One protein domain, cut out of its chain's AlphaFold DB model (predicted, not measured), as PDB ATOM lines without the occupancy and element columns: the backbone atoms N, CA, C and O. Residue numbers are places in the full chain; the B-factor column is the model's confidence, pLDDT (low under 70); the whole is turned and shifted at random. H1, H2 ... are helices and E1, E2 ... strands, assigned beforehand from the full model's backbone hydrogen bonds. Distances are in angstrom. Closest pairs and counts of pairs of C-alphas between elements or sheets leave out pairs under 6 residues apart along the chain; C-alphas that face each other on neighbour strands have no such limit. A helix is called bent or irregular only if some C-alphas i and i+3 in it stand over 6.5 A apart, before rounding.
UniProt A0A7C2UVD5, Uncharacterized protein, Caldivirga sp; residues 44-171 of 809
ATOM      1  N   THR A  44     -14.450 -14.432  -5.317       80.94
ATOM      2  CA  THR A  44     -14.371 -13.020  -5.701       80.94
ATOM      3  C   THR A  44     -15.584 -12.645  -6.532       80.94
ATOM      4  O   THR A  44     -15.980 -13.376  -7.435       80.94
ATOM      5  N   CYS A  45     -16.151 -11.484  -6.211       82.00
ATOM      6  CA  CYS A  45     -17.145 -10.775  -7.002       82.00
ATOM      7  C   CYS A  45     -16.587  -9.368  -7.269       82.00
ATOM      8  O   CYS A  45     -16.311  -8.661  -6.295       82.00
ATOM      9  N   PRO A  46     -16.414  -8.934  -8.526       77.12
ATOM     10  CA  PRO A  46     -16.082  -7.551  -8.842       77.12
ATOM     11  C   PRO A  46     -17.123  -6.599  -8.245       77.12
ATOM     12  O   PRO A  46     -18.311  -6.912  -8.191       77.12
ATOM     13  N   ASN A  47     -16.684  -5.426  -7.787       66.81
ATOM     14  CA  ASN A  47     -17.591  -4.422  -7.223       66.81
ATOM     15  C   ASN A  47     -18.314  -3.591  -8.291       66.81
ATOM     16  O   ASN A  47     -19.304  -2.940  -7.965       66.81
ATOM     17  N   VAL A  48     -17.832  -3.628  -9.536       64.25
ATOM     18  CA  VAL A  48     -18.354  -2.861 -10.669       64.25
ATOM     19  C   VAL A  48     -18.585  -3.818 -11.834       64.25
ATOM     20  O   VAL A  48     -17.680  -4.563 -12.203       64.25
ATOM     21  N   TRP A  49     -19.795  -3.793 -12.388       75.00
ATOM     22  CA  TRP A  49     -20.167  -4.451 -13.639       75.00
ATOM     23  C   TRP A  49     -21.211  -3.588 -14.366       75.00
ATOM     24  O   TRP A  49     -22.058  -2.951 -13.737       75.00
ATOM     25  N   VAL A  50     -21.116  -3.548 -15.686       74.88
ATOM     26  CA  VAL A  50     -21.917  -2.799 -16.656       74.88
ATOM     27  C   VAL A  50     -22.990  -3.692 -17.289       74.88
ATOM     28  O   VAL A  50     -24.110  -3.225 -17.497       74.88
ATOM     29  N   VAL A  51     -22.690  -4.969 -17.577       78.50
ATOM     30  CA  VAL A  51     -23.609  -5.881 -18.291       78.50
ATOM     31  C   VAL A  51     -24.081  -7.036 -17.398       78.50
ATOM     32  O   VAL A  51     -25.288  -7.256 -17.253       78.50
ATOM     33  N   VAL A  52     -23.155  -7.761 -16.769       86.00
ATOM     34  CA  VAL A  52     -23.396  -8.875 -15.846       86.00
ATOM     35  C   VAL A  52     -22.260  -9.002 -14.820       86.00
ATOM     36  O   VAL A  52     -21.078  -8.985 -15.139       86.00
ATOM     37  N   GLY A  53     -22.608  -9.191 -13.553       83.69
ATOM     38  CA  GLY A  53     -21.663  -9.525 -12.497       83.69
ATOM     39  C   GLY A  53     -21.306 -11.005 -12.509       83.69
ATOM     40  O   GLY A  53     -22.185 -11.856 -12.360       83.69
ATOM     41  N   VAL A  54     -20.016 -11.316 -12.627       88.62
ATOM     42  CA  VAL A  54     -19.490 -12.682 -12.506       88.62
ATOM     43  C   VAL A  54     -18.809 -12.848 -11.159       88.62
ATOM     44  O   VAL A  54     -17.893 -12.100 -10.835       88.62
ATOM     45  N   CYS A  55     -19.213 -13.854 -10.388       86.88
ATOM     46  CA  CYS A  55     -18.467 -14.280  -9.210       86.88
ATOM     47  C   CYS A  55     -17.940 -15.701  -9.370       86.88
ATOM     48  O   CYS A  55     -18.580 -16.548  -9.991       86.88
ATOM     49  N   GLY A  56     -16.782 -15.980  -8.784       86.00
ATOM     50  CA  GLY A  56     -16.158 -17.296  -8.855       86.00
ATOM     51  C   GLY A  56     -14.864 -17.369  -8.054       86.00
ATOM     52  O   GLY A  56     -14.565 -16.458  -7.280       86.00
ATOM     53  N   PRO A  57     -14.064 -18.429  -8.234       81.69
ATOM     54  CA  PRO A  57     -12.761 -18.546  -7.595       81.69
ATOM     55  C   PRO A  57     -11.845 -17.385  -7.999       81.69
ATOM     56  O   PRO A  57     -11.604 -17.174  -9.190       81.69
ATOM     57  N   SER A  58     -11.304 -16.669  -7.010       75.06
ATOM     58  CA  SER A  58     -10.481 -15.454  -7.150       75.06
ATOM     59  C   SER A  58      -9.329 -15.612  -8.128       75.06
ATOM     60  O   SER A  58      -8.903 -14.673  -8.788       75.06
ATOM     61  N   ILE A  59      -8.838 -16.837  -8.233       68.75
ATOM     62  CA  ILE A  59      -7.683 -17.204  -9.021       68.75
ATOM     63  C   ILE A  59      -7.891 -17.051 -10.539       68.75
ATOM     64  O   ILE A  59      -6.924 -16.970 -11.292       68.75
ATOM     65  N   PHE A  60      -9.145 -16.965 -10.991       75.38
ATOM     66  CA  PHE A  60      -9.484 -16.661 -12.384       75.38
ATOM     67  C   PHE A  60      -9.741 -15.163 -12.638       75.38
ATOM     68  O   PHE A  60      -9.935 -14.782 -13.788       75.38
ATOM     69  N   PHE A  61      -9.722 -14.320 -11.597       71.50
ATOM     70  CA  PHE A  61      -9.923 -12.863 -11.685       71.50
ATOM     71  C   PHE A  61      -8.611 -12.067 -11.750       71.50
ATOM     72  O   PHE A  61      -8.637 -10.861 -11.968       71.50
ATOM     73  N   SER A  62      -7.464 -12.717 -11.560       64.81
ATOM     74  CA  SER A  62      -6.139 -12.110 -11.701       64.81
ATOM     75  C   SER A  62      -5.417 -12.655 -12.932       64.81
ATOM     76  O   SER A  62      -5.504 -13.852 -13.204       64.81
ATOM     77  N   ASP A  63      -4.602 -11.831 -13.593       53.84
ATOM     78  CA  ASP A  63      -3.668 -12.267 -14.653       53.84
ATOM     79  C   ASP A  63      -2.492 -13.104 -14.137       53.84
ATOM     80  O   ASP A  63      -1.590 -13.477 -14.887       53.84
ATOM     81  N   GLN A  64      -2.494 -13.446 -12.850       47.75
ATOM     82  CA  GLN A  64      -1.512 -14.361 -12.306       47.75
ATOM     83  C   GLN A  64      -1.671 -15.744 -12.960       47.75
ATOM     84  O   GLN A  64      -2.748 -16.357 -13.009       47.75
ATOM     85  N   VAL A  65      -0.563 -16.241 -13.504       45.62
ATOM     86  CA  VAL A  65      -0.424 -17.624 -13.962       45.62
ATOM     87  C   VAL A  65      -0.760 -18.531 -12.770       45.62
ATOM     88  O   VAL A  65      -0.207 -18.365 -11.684       45.62
ATOM     89  N   LEU A  66      -1.706 -19.466 -12.943       43.62
ATOM     90  CA  LEU A  66      -2.007 -20.440 -11.887       43.62
ATOM     91  C   LEU A  66      -0.870 -21.450 -11.890       43.62
ATOM     92  O   LEU A  66      -0.866 -22.339 -12.740       43.62
ATOM     93  N   ASN A  67      -0.006 -21.396 -10.888       44.28
ATOM     94  CA  ASN A  67       0.624 -22.614 -10.408       44.28
ATOM     95  C   ASN A  67      -0.334 -23.247  -9.412       44.28
ATOM     96  O   ASN A  67      -0.380 -22.841  -8.258       44.28
ATOM     97  N   VAL A  68      -1.126 -24.228  -9.847       38.94
ATOM     98  CA  VAL A  68      -1.899 -25.017  -8.884       38.94
ATOM     99  C   VAL A  68      -0.919 -25.914  -8.119       38.94
ATOM    100  O   VAL A  68      -0.274 -26.765  -8.748       38.94
ATOM    101  N   PRO A  69      -0.801 -25.783  -6.788       32.31
ATOM    102  CA  PRO A  69       0.069 -26.634  -5.988       32.31
ATOM    103  C   PRO A  69      -0.317 -28.108  -6.168       32.31
ATOM    104  O   PRO A  69      -1.484 -28.486  -6.077       32.31
ATOM    105  N   GLY A  70       0.658 -28.970  -6.462       41.31
ATOM    106  CA  GLY A  70       0.451 -30.423  -6.449       41.31
ATOM    107  C   GLY A  70      -0.383 -31.019  -7.593       41.31
ATOM    108  O   GLY A  70      -0.823 -32.163  -7.478       41.31
ATOM    109  N   GLY A  71      -0.592 -30.309  -8.709       45.44
ATOM    110  CA  GLY A  71      -1.150 -30.910  -9.932       45.44
ATOM    111  C   GLY A  71      -2.640 -31.277  -9.876       45.44
ATOM    112  O   GLY A  71      -3.089 -32.130 -10.644       45.44
ATOM    113  N   LYS A  72      -3.434 -30.659  -8.992       52.84
ATOM    114  CA  LYS A  72      -4.892 -30.857  -8.968       52.84
ATOM    115  C   LYS A  72      -5.607 -29.835  -9.850       52.84
ATOM    116  O   LYS A  72      -6.147 -28.853  -9.358       52.84
ATOM    117  N   ILE A  73      -5.674 -30.082 -11.157       59.12
ATOM    118  CA  ILE A  73      -6.630 -29.349 -12.000       59.12
ATOM    119  C   ILE A  73      -8.056 -29.697 -11.530       59.12
ATOM    120  O   ILE A  73      -8.399 -30.885 -11.466       59.12
ATOM    121  N   PRO A  74      -8.902 -28.707 -11.193       67.75
ATOM    122  CA  PRO A  74     -10.268 -28.973 -10.773       67.75
ATOM    123  C   PRO A  74     -11.041 -29.542 -11.960       67.75
ATOM    124  O   PRO A  74     -11.121 -28.919 -13.012       67.75
ATOM    125  N   ARG A  75     -11.651 -30.721 -11.804       73.81
ATOM    126  CA  ARG A  75     -12.520 -31.268 -12.861       73.81
ATOM    127  C   ARG A  75     -13.745 -30.405 -13.111       73.81
ATOM    128  O   ARG A  75     -14.339 -30.515 -14.173       73.81
ATOM    129  N   VAL A  76     -14.135 -29.621 -12.112       83.69
ATOM    130  CA  VAL A  76     -15.332 -28.796 -12.120       83.69
ATOM    131  C   VAL A  76     -14.982 -27.429 -11.555       83.69
ATOM    132  O   VAL A  76     -14.520 -27.337 -10.419       83.69
ATOM    133  N   VAL A  77     -15.248 -26.379 -12.324       86.25
ATOM    134  CA  VAL A  77     -15.166 -24.987 -11.876       86.25
ATOM    135  C   VAL A  77     -16.566 -24.397 -11.917       86.25
ATOM    136  O   VAL A  77     -17.313 -24.622 -12.868       86.25
ATOM    137  N   LYS A  78     -16.939 -23.671 -10.864       90.44
ATOM    138  CA  LYS A  78     -18.250 -23.038 -10.748       90.44
ATOM    139  C   LYS A  78     -18.107 -21.525 -10.724       90.44
ATOM    140  O   LYS A  78     -17.223 -21.008 -10.050       90.44
ATOM    141  N   PHE A  79     -19.020 -20.855 -11.403       91.12
ATOM    142  CA  PHE A  79     -19.207 -19.414 -11.400       91.12
ATOM    143  C   PHE A  79     -20.673 -19.102 -11.132       91.12
ATOM    144  O   PHE A  79     -21.547 -19.951 -11.314       91.12
ATOM    145  N   THR A  80     -20.950 -17.871 -10.736       90.19
ATOM    146  CA  THR A  80     -22.305 -17.334 -10.668       90.19
ATOM    147  C   THR A  80     -22.396 -16.062 -11.489       90.19
ATOM    148  O   THR A  80     -21.548 -15.183 -11.346       90.19
ATOM    149  N   LEU A  81     -23.430 -15.960 -12.316       89.50
ATOM    150  CA  LEU A  81     -23.785 -14.756 -13.059       89.50
ATOM    151  C   LEU A  81     -24.966 -14.072 -12.363       89.50
ATOM    152  O   LEU A  81     -25.923 -14.749 -11.973       89.50
ATOM    153  N   GLN A  82     -24.926 -12.748 -12.245       88.38
ATOM    154  CA  GLN A  82     -26.006 -11.937 -11.676       88.38
ATOM    155  C   GLN A  82     -26.068 -10.564 -12.348       88.38
ATOM    156  O   GLN A  82     -25.034  -9.963 -12.605       88.38
ATOM    157  N   ARG A  83     -27.264 -10.036 -12.624       81.44
ATOM    158  CA  ARG A  83     -27.411  -8.689 -13.219       81.44
ATOM    159  C   ARG A  83     -27.382  -7.579 -12.164       81.44
ATOM    160  O   ARG A  83     -26.741  -6.554 -12.355       81.44
ATOM    161  N   ASP A  84     -28.062  -7.799 -11.045       72.56
ATOM    162  CA  ASP A  84     -28.182  -6.843  -9.942       72.56
ATOM    163  C   ASP A  84     -28.144  -7.600  -8.609       72.56
ATOM    164  O   ASP A  84     -28.840  -8.611  -8.455       72.56
ATOM    165  N   LYS A  85     -27.354  -7.083  -7.654       64.56
ATOM    166  CA  LYS A  85     -27.218  -7.605  -6.284       64.56
ATOM    167  C   LYS A  85     -28.571  -7.716  -5.570       64.56
ATOM    168  O   LYS A  85     -28.704  -8.553  -4.683       64.56
ATOM    169  N   GLN A  86     -29.564  -6.906  -5.949       61.88
ATOM    170  CA  GLN A  86     -30.895  -6.902  -5.328       61.88
ATOM    171  C   GLN A  86     -31.901  -7.857  -5.992       61.88
ATOM    172  O   GLN A  86     -32.862  -8.275  -5.353       61.88
ATOM    173  N   SER A  87     -31.685  -8.245  -7.255       66.31
ATOM    174  CA  SER A  87     -32.691  -8.960  -8.064       66.31
ATOM    175  C   SER A  87     -32.932 -10.425  -7.673       66.31
ATOM    176  O   SER A  87     -33.881 -11.038  -8.165       66.31
ATOM    177  N   GLY A  88     -32.059 -11.026  -6.853       67.19
ATOM    178  CA  GLY A  88     -32.126 -12.434  -6.432       67.19
ATOM    179  C   GLY A  88     -31.962 -13.475  -7.556       67.19
ATOM    180  O   GLY A  88     -31.830 -14.664  -7.272       67.19
ATOM    181  N   LYS A  89     -31.940 -13.059  -8.831       79.31
ATOM    182  CA  LYS A  89     -31.745 -13.931  -9.995       79.31
ATOM    183  C   LYS A  89     -30.258 -14.230 -10.172       79.31
ATOM    184  O   LYS A  89     -29.510 -13.401 -10.688       79.31
ATOM    185  N   VAL A  90     -29.852 -15.431  -9.772       84.81
ATOM    186  CA  VAL A  90     -28.478 -15.929  -9.909       84.81
ATOM    187  C   VAL A  90     -28.467 -17.164 -10.802       84.81
ATOM    188  O   VAL A  90     -29.217 -18.117 -10.568       84.81
ATOM    189  N   ILE A  91     -27.601 -17.156 -11.813       87.38
ATOM    190  CA  ILE A  91     -27.328 -18.327 -12.650       87.38
ATOM    191  C   ILE A  91     -26.033 -18.956 -12.162       87.38
ATOM    192  O   ILE A  91     -24.985 -18.316 -12.191       87.38
ATOM    193  N   GLU A  92     -26.089 -20.212 -11.748       87.75
ATOM    194  CA  GLU A  92     -24.910 -21.031 -11.504       87.75
ATOM    195  C   GLU A  92     -24.414 -21.599 -12.829       87.75
ATOM    196  O   GLU A  92     -25.129 -22.327 -13.514       87.75
ATOM    197  N   LEU A  93     -23.175 -21.279 -13.175       90.38
ATOM    198  CA  LEU A  93     -22.482 -21.794 -14.343       90.38
ATOM    199  C   LEU A  93     -21.405 -22.778 -13.884       90.38
ATOM    200  O   LEU A  93     -20.616 -22.494 -12.987       90.38
ATOM    201  N   ARG A  94     -21.362 -23.954 -14.498       90.06
ATOM    202  CA  ARG A  94     -20.451 -25.048 -14.169       90.06
ATOM    203  C   ARG A  94     -19.706 -25.474 -15.425       90.06
ATOM    204  O   ARG A  94     -20.326 -25.958 -16.366       90.06
ATOM    205  N   LEU A  95     -18.384 -25.346 -15.404       91.19
ATOM    206  CA  LEU A  95     -17.485 -25.887 -16.418       91.19
ATOM    207  C   LEU A  95     -16.922 -27.199 -15.891       91.19
ATOM    208  O   LEU A  95     -16.383 -27.233 -14.786       91.19
ATOM    209  N   GLU A  96     -17.042 -28.272 -16.658       86.81
ATOM    210  CA  GLU A  96     -16.625 -29.608 -16.254       86.81
ATOM    211  C   GLU A  96     -15.838 -30.312 -17.350       86.81
ATOM    212  O   GLU A  96     -16.284 -30.401 -18.488       86.81
ATOM    213  N   ILE A  97     -14.687 -30.883 -17.003       80.44
ATOM    214  CA  ILE A  97     -13.982 -31.778 -17.916       80.44
ATOM    215  C   ILE A  97     -14.741 -33.106 -17.992       80.44
ATOM    216  O   ILE A  97     -14.773 -33.877 -17.031       80.44
ATOM    217  N   SER A  98     -15.302 -33.406 -19.163       79.62
ATOM    218  CA  SER A  98     -15.932 -34.691 -19.443       79.62
ATOM    219  C   SER A  98     -14.930 -35.650 -20.078       79.62
ATOM    220  O   SER A  98     -14.564 -35.522 -21.247       79.62
ATOM    221  N   SER A  99     -14.504 -36.655 -19.313       66.69
ATOM    222  CA  SER A  99     -13.581 -37.693 -19.788       66.69
ATOM    223  C   SER A  99     -14.187 -38.599 -20.865       66.69
ATOM    224  O   SER A  99     -13.449 -39.171 -21.660       66.69
ATOM    225  N   SER A 100     -15.514 -38.762 -20.886       65.81
ATOM    226  CA  SER A 100     -16.212 -39.564 -21.901       65.81
ATOM    227  C   SER A 100     -16.370 -38.820 -23.223       65.81
ATOM    228  O   SER A 100     -16.329 -39.455 -24.272       65.81
ATOM    229  N   LEU A 101     -16.538 -37.495 -23.170       65.69
ATOM    230  CA  LEU A 101     -16.686 -36.649 -24.356       65.69
ATOM    231  C   LEU A 101     -15.352 -36.079 -24.849       65.69
ATOM    232  O   LEU A 101     -15.294 -35.575 -25.963       65.69
ATOM    233  N   GLY A 102     -14.294 -36.129 -24.033       65.44
ATOM    234  CA  GLY A 102     -13.007 -35.523 -24.375       65.44
ATOM    235  C   GLY A 102     -13.136 -34.019 -24.632       65.44
ATOM    236  O   GLY A 102     -12.545 -33.500 -25.578       65.44
ATOM    237  N   ARG A 103     -13.967 -33.334 -23.838       79.50
ATOM    238  CA  ARG A 103     -14.294 -31.906 -23.975       79.50
ATOM    239  C   ARG A 103     -14.612 -31.285 -22.614       79.50
ATOM    240  O   ARG A 103     -14.932 -31.998 -21.659       79.50
ATOM    241  N   VAL A 104     -14.559 -29.956 -22.543       82.56
ATOM    242  CA  VAL A 104     -15.122 -29.199 -21.420       82.56
ATOM    243  C   VAL A 104     -16.607 -28.982 -21.693       82.56
ATOM    244  O   VAL A 104     -16.986 -28.406 -22.707       82.56
ATOM    245  N   VAL A 105     -17.450 -29.473 -20.798       86.94
ATOM    246  CA  VAL A 105     -18.897 -29.276 -20.821       86.94
ATOM    247  C   VAL A 105     -19.215 -28.065 -19.967       86.94
ATOM    248  O   VAL A 105     -18.773 -27.975 -18.822       86.94
ATOM    249  N   VAL A 106     -20.001 -27.145 -20.507       90.06
ATOM    250  CA  VAL A 106     -20.518 -26.000 -19.763       90.06
ATOM    251  C   VAL A 106     -21.992 -26.242 -19.516       90.06
ATOM    252  O   VAL A 106     -22.738 -26.534 -20.439       90.06
ATOM    253  N   SER A 107     -22.411 -26.160 -18.262       89.31
ATOM    254  CA  SER A 107     -23.811 -26.283 -17.856       89.31
ATOM    255  C   SER A 107     -24.198 -25.066 -17.037       89.31
ATOM    256  O   SER A 107     -23.380 -24.558 -16.270       89.31
ATOM    257  N   ALA A 108     -25.420 -24.581 -17.204       87.69
ATOM    258  CA  ALA A 108     -25.914 -23.431 -16.469       87.69
ATOM    259  C   ALA A 108     -27.321 -23.687 -15.934       87.69
ATOM    260  O   ALA A 108     -28.151 -24.276 -16.621       87.69
ATOM    261  N   GLY A 109     -27.601 -23.240 -14.714       83.75
ATOM    262  CA  GLY A 109     -28.914 -23.387 -14.091       83.75
ATOM    263  C   GLY A 109     -29.210 -22.262 -13.111       83.75
ATOM    264  O   GLY A 109     -28.302 -21.632 -12.579       83.75
ATOM    265  N   VAL A 110     -30.489 -21.996 -12.865       80.00
ATOM    266  CA  VAL A 110     -30.901 -21.014 -11.853       80.00
ATOM    267  C   VAL A 110     -30.653 -21.608 -10.462       80.00
ATOM    268  O   VAL A 110     -31.010 -22.765 -10.215       80.00
ATOM    269  N   SER A 111     -30.037 -20.835  -9.562       67.94
ATOM    270  CA  SER A 111     -29.675 -21.308  -8.218       67.94
ATOM    271  C   SER A 111     -30.889 -21.882  -7.469       67.94
ATOM    272  O   SER A 111     -31.970 -21.293  -7.469       67.94
ATOM    273  N   GLY A 112     -30.735 -23.071  -6.872       59.41
ATOM    274  CA  GLY A 112     -31.798 -23.780  -6.138       59.41
ATOM    275  C   GLY A 112     -32.676 -24.745  -6.957       59.41
ATOM    276  O   GLY A 112     -33.496 -25.452  -6.370       59.41
ATOM    277  N   SER A 113     -32.492 -24.840  -8.278       53.91
ATOM    278  CA  SER A 113     -33.141 -25.858  -9.126       53.91
ATOM    279  C   SER A 113     -32.216 -27.064  -9.379       53.91
ATOM    280  O   SER A 113     -30.992 -26.931  -9.339       53.91
ATOM    281  N   MET A 114     -32.765 -28.274  -9.599       44.75
ATOM    282  CA  MET A 114     -31.938 -29.398 -10.080       44.75
ATOM    283  C   MET A 114     -31.274 -28.991 -11.406       44.75
ATOM    284  O   MET A 114     -31.907 -28.279 -12.183       44.75
ATOM    285  N   PRO A 115     -30.042 -29.444 -11.706       47.84
ATOM    286  CA  PRO A 115     -29.352 -29.117 -12.947       47.84
ATOM    287  C   PRO A 115     -29.988 -29.891 -14.113       47.84
ATOM    288  O   PRO A 115     -29.402 -30.811 -14.667       47.84
ATOM    289  N   THR A 116     -31.216 -29.539 -14.474       46.44
ATOM    290  CA  THR A 116     -31.837 -29.831 -15.773       46.44
ATOM    291  C   THR A 116     -31.534 -28.709 -16.770       46.44
ATOM    292  O   THR A 116     -32.224 -28.555 -17.771       46.44
ATOM    293  N   GLY A 117     -30.553 -27.872 -16.432       59.69
ATOM    294  CA  GLY A 117     -30.236 -26.627 -17.096       59.69
ATOM    295  C   GLY A 117     -29.496 -26.803 -18.413       59.69
ATOM    296  O   GLY A 117     -28.952 -27.861 -18.734       59.69
ATOM    297  N   GLU A 118     -29.526 -25.726 -19.180       75.00
ATOM    298  CA  GLU A 118     -28.923 -25.594 -20.494       75.00
ATOM    299  C   GLU A 118     -27.447 -25.992 -20.454       75.00
ATOM    300  O   GLU A 118     -26.716 -25.610 -19.536       75.00
ATOM    301  N   TYR A 119     -27.004 -26.755 -21.449       86.00
ATOM    302  CA  TYR A 119     -25.608 -27.145 -21.572       86.00
ATOM    303  C   TYR A 119     -25.079 -26.870 -22.975       86.00
ATOM    304  O   TYR A 119     -25.822 -26.882 -23.957       86.00
ATOM    305  N   ALA A 120     -23.774 -26.651 -23.048       86.62
ATOM    306  CA  ALA A 120     -23.006 -26.540 -24.271       86.62
ATOM    307  C   ALA A 120     -21.718 -27.353 -24.150       86.62
ATOM    308  O   ALA A 120     -21.220 -27.628 -23.054       86.62
ATOM    309  N   ILE A 121     -21.170 -27.724 -25.301       84.69
ATOM    310  CA  ILE A 121     -19.849 -28.338 -25.428       84.69
ATOM    311  C   ILE A 121     -19.069 -27.431 -26.386       84.69
ATOM    312  O   ILE A 121     -19.034 -27.726 -27.576       84.69
ATOM    313  N   PRO A 122     -18.548 -26.287 -25.906       82.62
ATOM    314  CA  PRO A 122     -17.873 -25.329 -26.772       82.62
ATOM    315  C   PRO A 122     -16.605 -25.942 -27.370       82.62
ATOM    316  O   PRO A 122     -15.848 -26.599 -26.643       82.62
ATOM    317  N   GLU A 123     -16.362 -25.741 -28.666       75.19
ATOM    318  CA  GLU A 123     -15.103 -26.146 -29.301       75.19
ATOM    319  C   GLU A 123     -13.992 -25.130 -29.025       75.19
ATOM    320  O   GLU A 123     -12.842 -25.517 -28.807       75.19
ATOM    321  N   ASP A 124     -14.347 -23.846 -28.945       80.44
ATOM    322  CA  ASP A 124     -13.430 -22.741 -28.682       80.44
ATOM    323  C   ASP A 124     -14.047 -21.627 -27.800       80.44
ATOM    324  O   ASP A 124     -15.113 -21.772 -27.195       80.44
ATOM    325  N   GLU A 125     -13.319 -20.514 -27.652       86.19
ATOM    326  CA  GLU A 125     -13.778 -19.339 -26.897       86.19
ATOM    327  C   GLU A 125     -14.997 -18.666 -27.549       86.19
ATOM    328  O   GLU A 125     -15.844 -18.136 -26.831       86.19
ATOM    329  N   GLY A 126     -15.100 -18.694 -28.879       87.69
ATOM    330  CA  GLY A 126     -16.205 -18.110 -29.636       87.69
ATOM    331  C   GLY A 126     -17.519 -18.832 -29.359       87.69
ATOM    332  O   GLY A 126     -18.504 -18.187 -28.993       87.69
ATOM    333  N   ASP A 127     -17.504 -20.164 -29.408       86.94
ATOM    334  CA  ASP A 127     -18.661 -20.999 -29.060       86.94
ATOM    335  C   ASP A 127     -19.126 -20.760 -27.617       86.94
ATOM    336  O   ASP A 127     -20.327 -20.683 -27.320       86.94
ATOM    337  N   LEU A 128     -18.169 -20.621 -26.692       92.00
ATOM    338  CA  LEU A 128     -18.469 -20.336 -25.292       92.00
ATOM    339  C   LEU A 128     -19.081 -18.940 -25.141       92.00
ATOM    340  O   LEU A 128     -20.072 -18.780 -24.430       92.00
ATOM    341  N   MET A 129     -18.527 -17.939 -25.824       93.56
ATOM    342  CA  MET A 129     -19.062 -16.576 -25.829       93.56
ATOM    343  C   MET A 129     -20.479 -16.518 -26.401       93.56
ATOM    344  O   MET A 129     -21.334 -15.822 -25.845       93.56
ATOM    345  N   GLU A 130     -20.769 -17.274 -27.461       92.00
ATOM    346  CA  GLU A 130     -22.115 -17.364 -28.026       92.00
ATOM    347  C   GLU A 130     -23.097 -17.992 -27.025       92.00
ATOM    348  O   GLU A 130     -24.196 -17.462 -26.808       92.00
ATOM    349  N   PHE A 131     -22.695 -19.083 -26.364       93.06
ATOM    350  CA  PHE A 131     -23.492 -19.718 -25.315       93.06
ATOM    351  C   PHE A 131     -23.783 -18.754 -24.158       93.06
ATOM    352  O   PHE A 131     -24.946 -18.575 -23.785       93.06
ATOM    353  N   LEU A 132     -22.757 -18.079 -23.631       93.50
ATOM    354  CA  LEU A 132     -22.900 -17.115 -22.535       93.50
ATOM    355  C   LEU A 132     -23.790 -15.929 -22.935       93.50
ATOM    356  O   LEU A 132     -24.648 -15.519 -22.154       93.50
ATOM    357  N   SER A 133     -23.654 -15.423 -24.161       92.06
ATOM    358  CA  SER A 133     -24.489 -14.330 -24.682       92.06
ATOM    359  C   SER A 133     -25.967 -14.727 -24.756       92.06
ATOM    360  O   SER A 133     -26.846 -13.966 -24.341       92.06
ATOM    361  N   LYS A 134     -26.265 -15.940 -25.248       91.81
ATOM    362  CA  LYS A 134     -27.636 -16.483 -25.296       91.81
ATOM    363  C   LYS A 134     -28.211 -16.682 -23.895       91.81
ATOM    364  O   LYS A 134     -29.376 -16.346 -23.669       91.81
ATOM    365  N   LEU A 135     -27.394 -17.186 -22.973       90.56
ATOM    366  CA  LEU A 135     -27.764 -17.428 -21.582       90.56
ATOM    367  C   LEU A 135     -28.132 -16.118 -20.868       90.56
ATOM    368  O   LEU A 135     -29.202 -16.014 -20.264       90.56
ATOM    369  N   VAL A 136     -27.294 -15.088 -21.012       90.25
ATOM    370  CA  VAL A 136     -27.529 -13.755 -20.436       90.25
ATOM    371  C   VAL A 136     -28.768 -13.097 -21.038       90.25
ATOM    372  O   VAL A 136     -29.620 -12.605 -20.296       90.25
ATOM    373  N   LYS A 137     -28.947 -13.166 -22.362       90.25
ATOM    374  CA  LYS A 137     -30.153 -12.646 -23.023       90.25
ATOM    375  C   LYS A 137     -31.431 -13.293 -22.501       90.25
ATOM    376  O   LYS A 137     -32.425 -12.601 -22.306       90.25
ATOM    377  N   ARG A 138     -31.422 -14.608 -22.281       88.69
ATOM    378  CA  ARG A 138     -32.616 -15.362 -21.881       88.69
ATOM    379  C   ARG A 138     -33.014 -15.124 -20.430       88.69
ATOM    380  O   ARG A 138     -34.195 -14.975 -20.144       88.69
ATOM    381  N   HIS A 139     -32.046 -15.104 -19.523       86.88
ATOM    382  CA  HIS A 139     -32.327 -15.060 -18.085       86.88
ATOM    383  C   HIS A 139     -32.304 -13.654 -17.493       86.88
ATOM    384  O   HIS A 139     -32.962 -13.403 -16.480       86.88
ATOM    385  N   PHE A 140     -31.566 -12.740 -18.122       87.62
ATOM    386  CA  PHE A 140     -31.438 -11.363 -17.668       87.62
ATOM    387  C   PHE A 140     -32.071 -10.350 -18.619       87.62
ATOM    388  O   PHE A 140     -32.057  -9.173 -18.281       87.62
ATOM    389  N   GLU A 141     -32.621 -10.767 -19.766       87.38
ATOM    390  CA  GLU A 141     -33.219  -9.879 -20.784       87.38
ATOM    391  C   GLU A 141     -32.235  -8.820 -21.318       87.38
ATOM    392  O   GLU A 141     -32.623  -7.746 -21.772       87.38
ATOM    393  N   VAL A 142     -30.931  -9.117 -21.271       85.81
ATOM    394  CA  VAL A 142     -29.870  -8.223 -21.753       85.81
ATOM    395  C   VAL A 142     -29.432  -8.652 -23.147       85.81
ATOM    396  O   VAL A 142     -28.927  -9.756 -23.346       85.81
ATOM    397  N   LYS A 143     -29.612  -7.782 -24.142       88.38
ATOM    398  CA  LYS A 143     -29.115  -8.031 -25.500       88.38
ATOM    399  C   LYS A 143     -27.645  -7.612 -25.582       88.38
ATOM    400  O   LYS A 143     -27.330  -6.443 -25.376       88.38
ATOM    401  N   ILE A 144     -26.772  -8.562 -25.909       89.25
ATOM    402  CA  ILE A 144     -25.378  -8.269 -26.245       89.25
ATOM    403  C   ILE A 144     -25.348  -7.710 -27.674       89.25
ATOM    404  O   ILE A 144     -25.809  -8.368 -28.611       89.25
ATOM    405  N   THR A 145     -24.902  -6.467 -27.819       90.12
ATOM    406  CA  THR A 145     -24.727  -5.729 -29.078       90.12
ATOM    407  C   THR A 145     -23.251  -5.386 -29.251       90.12
ATOM    408  O   THR A 145     -22.467  -5.539 -28.318       90.12
ATOM    409  N   ASN A 146     -22.857  -4.891 -30.425       86.06
ATOM    410  CA  ASN A 146     -21.471  -4.470 -30.653       86.06
ATOM    411  C   ASN A 146     -21.011  -3.424 -29.617       86.06
ATOM    412  O   ASN A 146     -19.887  -3.501 -29.142       86.06
ATOM    413  N   ASP A 147     -21.908  -2.528 -29.193       83.56
ATOM    414  CA  ASP A 147     -21.591  -1.429 -28.270       83.56
ATOM    415  C   ASP A 147     -21.300  -1.877 -26.826       83.56
ATOM    416  O   ASP A 147     -20.681  -1.139 -26.064       83.56
ATOM    417  N   ASN A 148     -21.755  -3.068 -26.416       87.81
ATOM    418  CA  ASN A 148     -21.523  -3.598 -25.065       87.81
ATOM    419  C   ASN A 148     -20.757  -4.929 -25.046       87.81
ATOM    420  O   ASN A 148     -20.522  -5.473 -23.965       87.81
ATOM    421  N   TYR A 149     -20.351  -5.434 -26.215       89.25
ATOM    422  CA  TYR A 149     -19.666  -6.714 -26.356       89.25
ATOM    423  C   TYR A 149     -18.340  -6.748 -25.594       89.25
ATOM    424  O   TYR A 149     -18.070  -7.722 -24.897       89.25
ATOM    425  N   ASP A 150     -17.547  -5.677 -25.661       87.75
ATOM    426  CA  ASP A 150     -16.247  -5.617 -24.983       87.75
ATOM    427  C   ASP A 150     -16.394  -5.597 -23.457       87.75
ATOM    428  O   ASP A 150     -15.689  -6.325 -22.760       87.75
ATOM    429  N   ASN A 151     -17.373  -4.848 -22.936       87.19
ATOM    430  CA  ASN A 151     -17.698  -4.843 -21.507       87.19
ATOM    431  C   ASN A 151     -18.183  -6.222 -21.046       87.19
ATOM    432  O   ASN A 151     -17.733  -6.732 -20.022       87.19
ATOM    433  N   PHE A 152     -19.051  -6.859 -21.836       90.00
ATOM    434  CA  PHE A 152     -19.521  -8.211 -21.558       90.00
ATOM    435  C   PHE A 152     -18.372  -9.225 -21.561       90.00
ATOM    436  O   PHE A 152     -18.256 -10.025 -20.635       90.00
ATOM    437  N   ARG A 153     -17.493  -9.170 -22.571       89.94
ATOM    438  CA  ARG A 153     -16.315 -10.036 -22.688       89.94
ATOM    439  C   ARG A 153     -15.374  -9.864 -21.501       89.94
ATOM    440  O   ARG A 153     -14.904 -10.866 -20.968       89.94
ATOM    441  N   PHE A 154     -15.118  -8.624 -21.091       87.12
ATOM    442  CA  PHE A 154     -14.300  -8.307 -19.923       87.12
ATOM    443  C   PHE A 154     -14.896  -8.899 -18.638       87.12
ATOM    444  O   PHE A 154     -14.198  -9.525 -17.847       87.12
ATOM    445  N   GLU A 155     -16.209  -8.784 -18.451       89.06
ATOM    446  CA  GLU A 155     -16.884  -9.300 -17.255       89.06
ATOM    447  C   GLU A 155     -16.899 -10.829 -17.178       89.06
ATOM    448  O   GLU A 155     -16.720 -11.391 -16.095       89.06
ATOM    449  N   VAL A 156     -17.070 -11.519 -18.311       92.25
ATOM    450  CA  VAL A 156     -17.018 -12.991 -18.370       92.25
ATOM    451  C   VAL A 156     -15.608 -13.544 -18.561       92.25
ATOM    452  O   VAL A 156     -15.429 -14.763 -18.592       92.25
ATOM    453  N   GLU A 157     -14.588 -12.690 -18.627       89.44
ATOM    454  CA  GLU A 157     -13.193 -13.088 -18.808       89.44
ATOM    455  C   GLU A 157     -12.727 -14.172 -17.811       89.44
ATOM    456  O   GLU A 157     -12.073 -15.122 -18.252       89.44
ATOM    457  N   PRO A 158     -13.107 -14.157 -16.514       87.94
ATOM    458  CA  PRO A 158     -12.757 -15.237 -15.587       87.94
ATOM    459  C   PRO A 158     -13.277 -16.617 -16.023       87.94
ATOM    460  O   PRO A 158     -12.591 -17.628 -15.848       87.94
ATOM    461  N   ILE A 159     -14.463 -16.673 -16.638       90.75
ATOM    462  CA  ILE A 159     -15.055 -17.905 -17.181       90.75
ATOM    463  C   ILE A 159     -14.264 -18.370 -18.406       90.75
ATOM    464  O   ILE A 159     -13.942 -19.555 -18.511       90.75
ATOM    465  N   LEU A 160     -13.896 -17.446 -19.299       88.88
ATOM    466  CA  LEU A 160     -13.083 -17.747 -20.483       88.88
ATOM    467  C   LEU A 160     -11.683 -18.238 -20.086       88.88
ATOM    468  O   LEU A 160     -11.197 -19.239 -20.618       88.88
ATOM    469  N   LYS A 161     -11.057 -17.590 -19.095       83.31
ATOM    470  CA  LYS A 161      -9.778 -18.003 -18.496       83.31
ATOM    471  C   LYS A 161      -9.876 -19.408 -17.902       83.31
ATOM    472  O   LYS A 161      -8.979 -20.223 -18.128       83.31
ATOM    473  N   ALA A 162     -10.954 -19.728 -17.183       83.38
ATOM    474  CA  ALA A 162     -11.175 -21.073 -16.656       83.38
ATOM    475  C   ALA A 162     -11.393 -22.112 -17.763       83.38
ATOM    476  O   ALA A 162     -10.772 -23.174 -17.717       83.38
ATOM    477  N   PHE A 163     -12.206 -21.808 -18.777       85.25
ATOM    478  CA  PHE A 163     -12.434 -22.695 -19.919       85.25
ATOM    479  C   PHE A 163     -11.135 -23.025 -20.652       85.25
ATOM    480  O   PHE A 163     -10.815 -24.203 -20.799       85.25
ATOM    481  N   LYS A 164     -10.336 -22.011 -21.015       80.25
ATOM    482  CA  LYS A 164      -9.027 -22.200 -21.663       80.25
ATOM    483  C   LYS A 164      -8.116 -23.118 -20.857       80.25
ATOM    484  O   LYS A 164      -7.482 -24.004 -21.417       80.25
ATOM    485  N   ARG A 165      -8.080 -22.951 -19.532       73.69
ATOM    486  CA  ARG A 165      -7.238 -23.772 -18.649       73.69
ATOM    487  C   ARG A 165      -7.747 -25.205 -18.517       73.69
ATOM    488  O   ARG A 165      -6.944 -26.131 -18.558       73.69
ATOM    489  N   LEU A 166      -9.059 -25.412 -18.393       77.12
ATOM    490  CA  LEU A 166      -9.647 -26.756 -18.381       77.12
ATOM    491  C   LEU A 166      -9.454 -27.466 -19.727       77.12
ATOM    492  O   LEU A 166      -9.151 -28.656 -19.743       77.12
ATOM    493  N   ALA A 167      -9.572 -26.735 -20.837       74.19
ATOM    494  CA  ALA A 167      -9.315 -27.241 -22.180       74.19
ATOM    495  C   ALA A 167      -7.831 -27.596 -22.380       74.19
ATOM    496  O   ALA A 167      -7.534 -28.683 -22.865       74.19
ATOM    497  N   ALA A 168      -6.897 -26.758 -21.920       66.50
ATOM    498  CA  ALA A 168      -5.458 -27.047 -21.959       66.50
ATOM    499  C   ALA A 168      -5.059 -28.227 -21.051       66.50
ATOM    500  O   ALA A 168      -4.139 -28.981 -21.356       66.50
ATOM    501  N   ALA A 169      -5.769 -28.421 -19.937       66.44
ATOM    502  CA  ALA A 169      -5.539 -29.522 -19.006       66.44
ATOM    503  C   ALA A 169      -6.168 -30.855 -19.441       66.44
ATOM    504  O   ALA A 169      -5.735 -31.921 -18.991       66.44
ATOM    505  N   LEU A 170      -7.189 -30.809 -20.300       71.25
ATOM    506  CA  LEU A 170      -7.948 -31.965 -20.775       71.25
ATOM    507  C   LEU A 170      -7.055 -33.116 -21.284       71.25
ATOM    508  O   LEU A 170      -7.286 -34.252 -20.856       71.25
ATOM    509  N   PRO A 171      -6.006 -32.888 -22.107       65.75
ATOM    510  CA  PRO A 171      -5.139 -33.966 -22.587       65.75
ATOM    511  C   PRO A 171      -4.385 -34.691 -21.459       65.75
ATOM    512  O   PRO A 171      -4.060 -35.875 -21.584       65.75
TER     513      PRO A 171
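This is residues 44 to 171 of the 809 residues of an uncharacterized protein of Caldivirga sp (UniProt A0A7C2UVD5). A strongly twisted sheet of four strands is covered on one face by two helices, the long, kinked H2 running along the strands and H1 set steeply to it; the other face has no named helix. The printed part has 128 residues, with four named strands and two named helices in the order E1, E2, E3, E4, H1, H2 along the chain; the sheet's order is E1, E2, E3, E4, all antiparallel: a meander, each strand the antiparallel neighbour of the one before. It is a mixed, two-layer arrangement, helices on one face of a sheet, compact, with a radius of gyration of the C-alphas of 14.2 A and spans of 39 by 32 by 30 A.

E1 is residues 53 to 57, 13.6 A long, from C-alpha 53 at (-21.663, -9.525, -12.497). E2 is residues 76 to 82, 20.0 A; E3 residues 90 to 98, 24.5 A; E4 residues 103 to 110, 23.3 A. H1 is residues 125 to 140, 21.5 A. H2 is residues 146 to 171, 34.7 A, ending at C-alpha 171 at (-5.139, -33.966, -22.587); it has a kink of 60 degrees near residue 156 and is irregular, C-alphas 147 and 150 being 7.5 A apart.

Within hydrogen-bond range are N 55 and O 80 of hairpin E1 and E2, 2.9 A, N 79 and O 93 of hairpin E2 and E3, 2.8 A, and N 94 and O 107 of hairpin E3 and E4, 2.8 A. H2 is on the sheet over E2 and E3, height 9.9 A, at 4 degrees to E2 on the local plane. H1, on the same face, has height 8.9 A. H1 and H2 touch, closest C-alphas Glu 125 and Leu 160, 6.6 A, at a steep tilt of 55 degrees, opposite ways. Every O i to N i+4 pair is within range in H1, 17 of 22 in H2.

The C-alphas farthest apart, of Gly 70 and Asp 147, are 42.5 A apart. The printed part has no cut. The links E1 to E2 and E4 to H1 are long. Mean pLDDT of the printed part is 77.6, with residues 62 to 74 and 111 to 117 among those under 70.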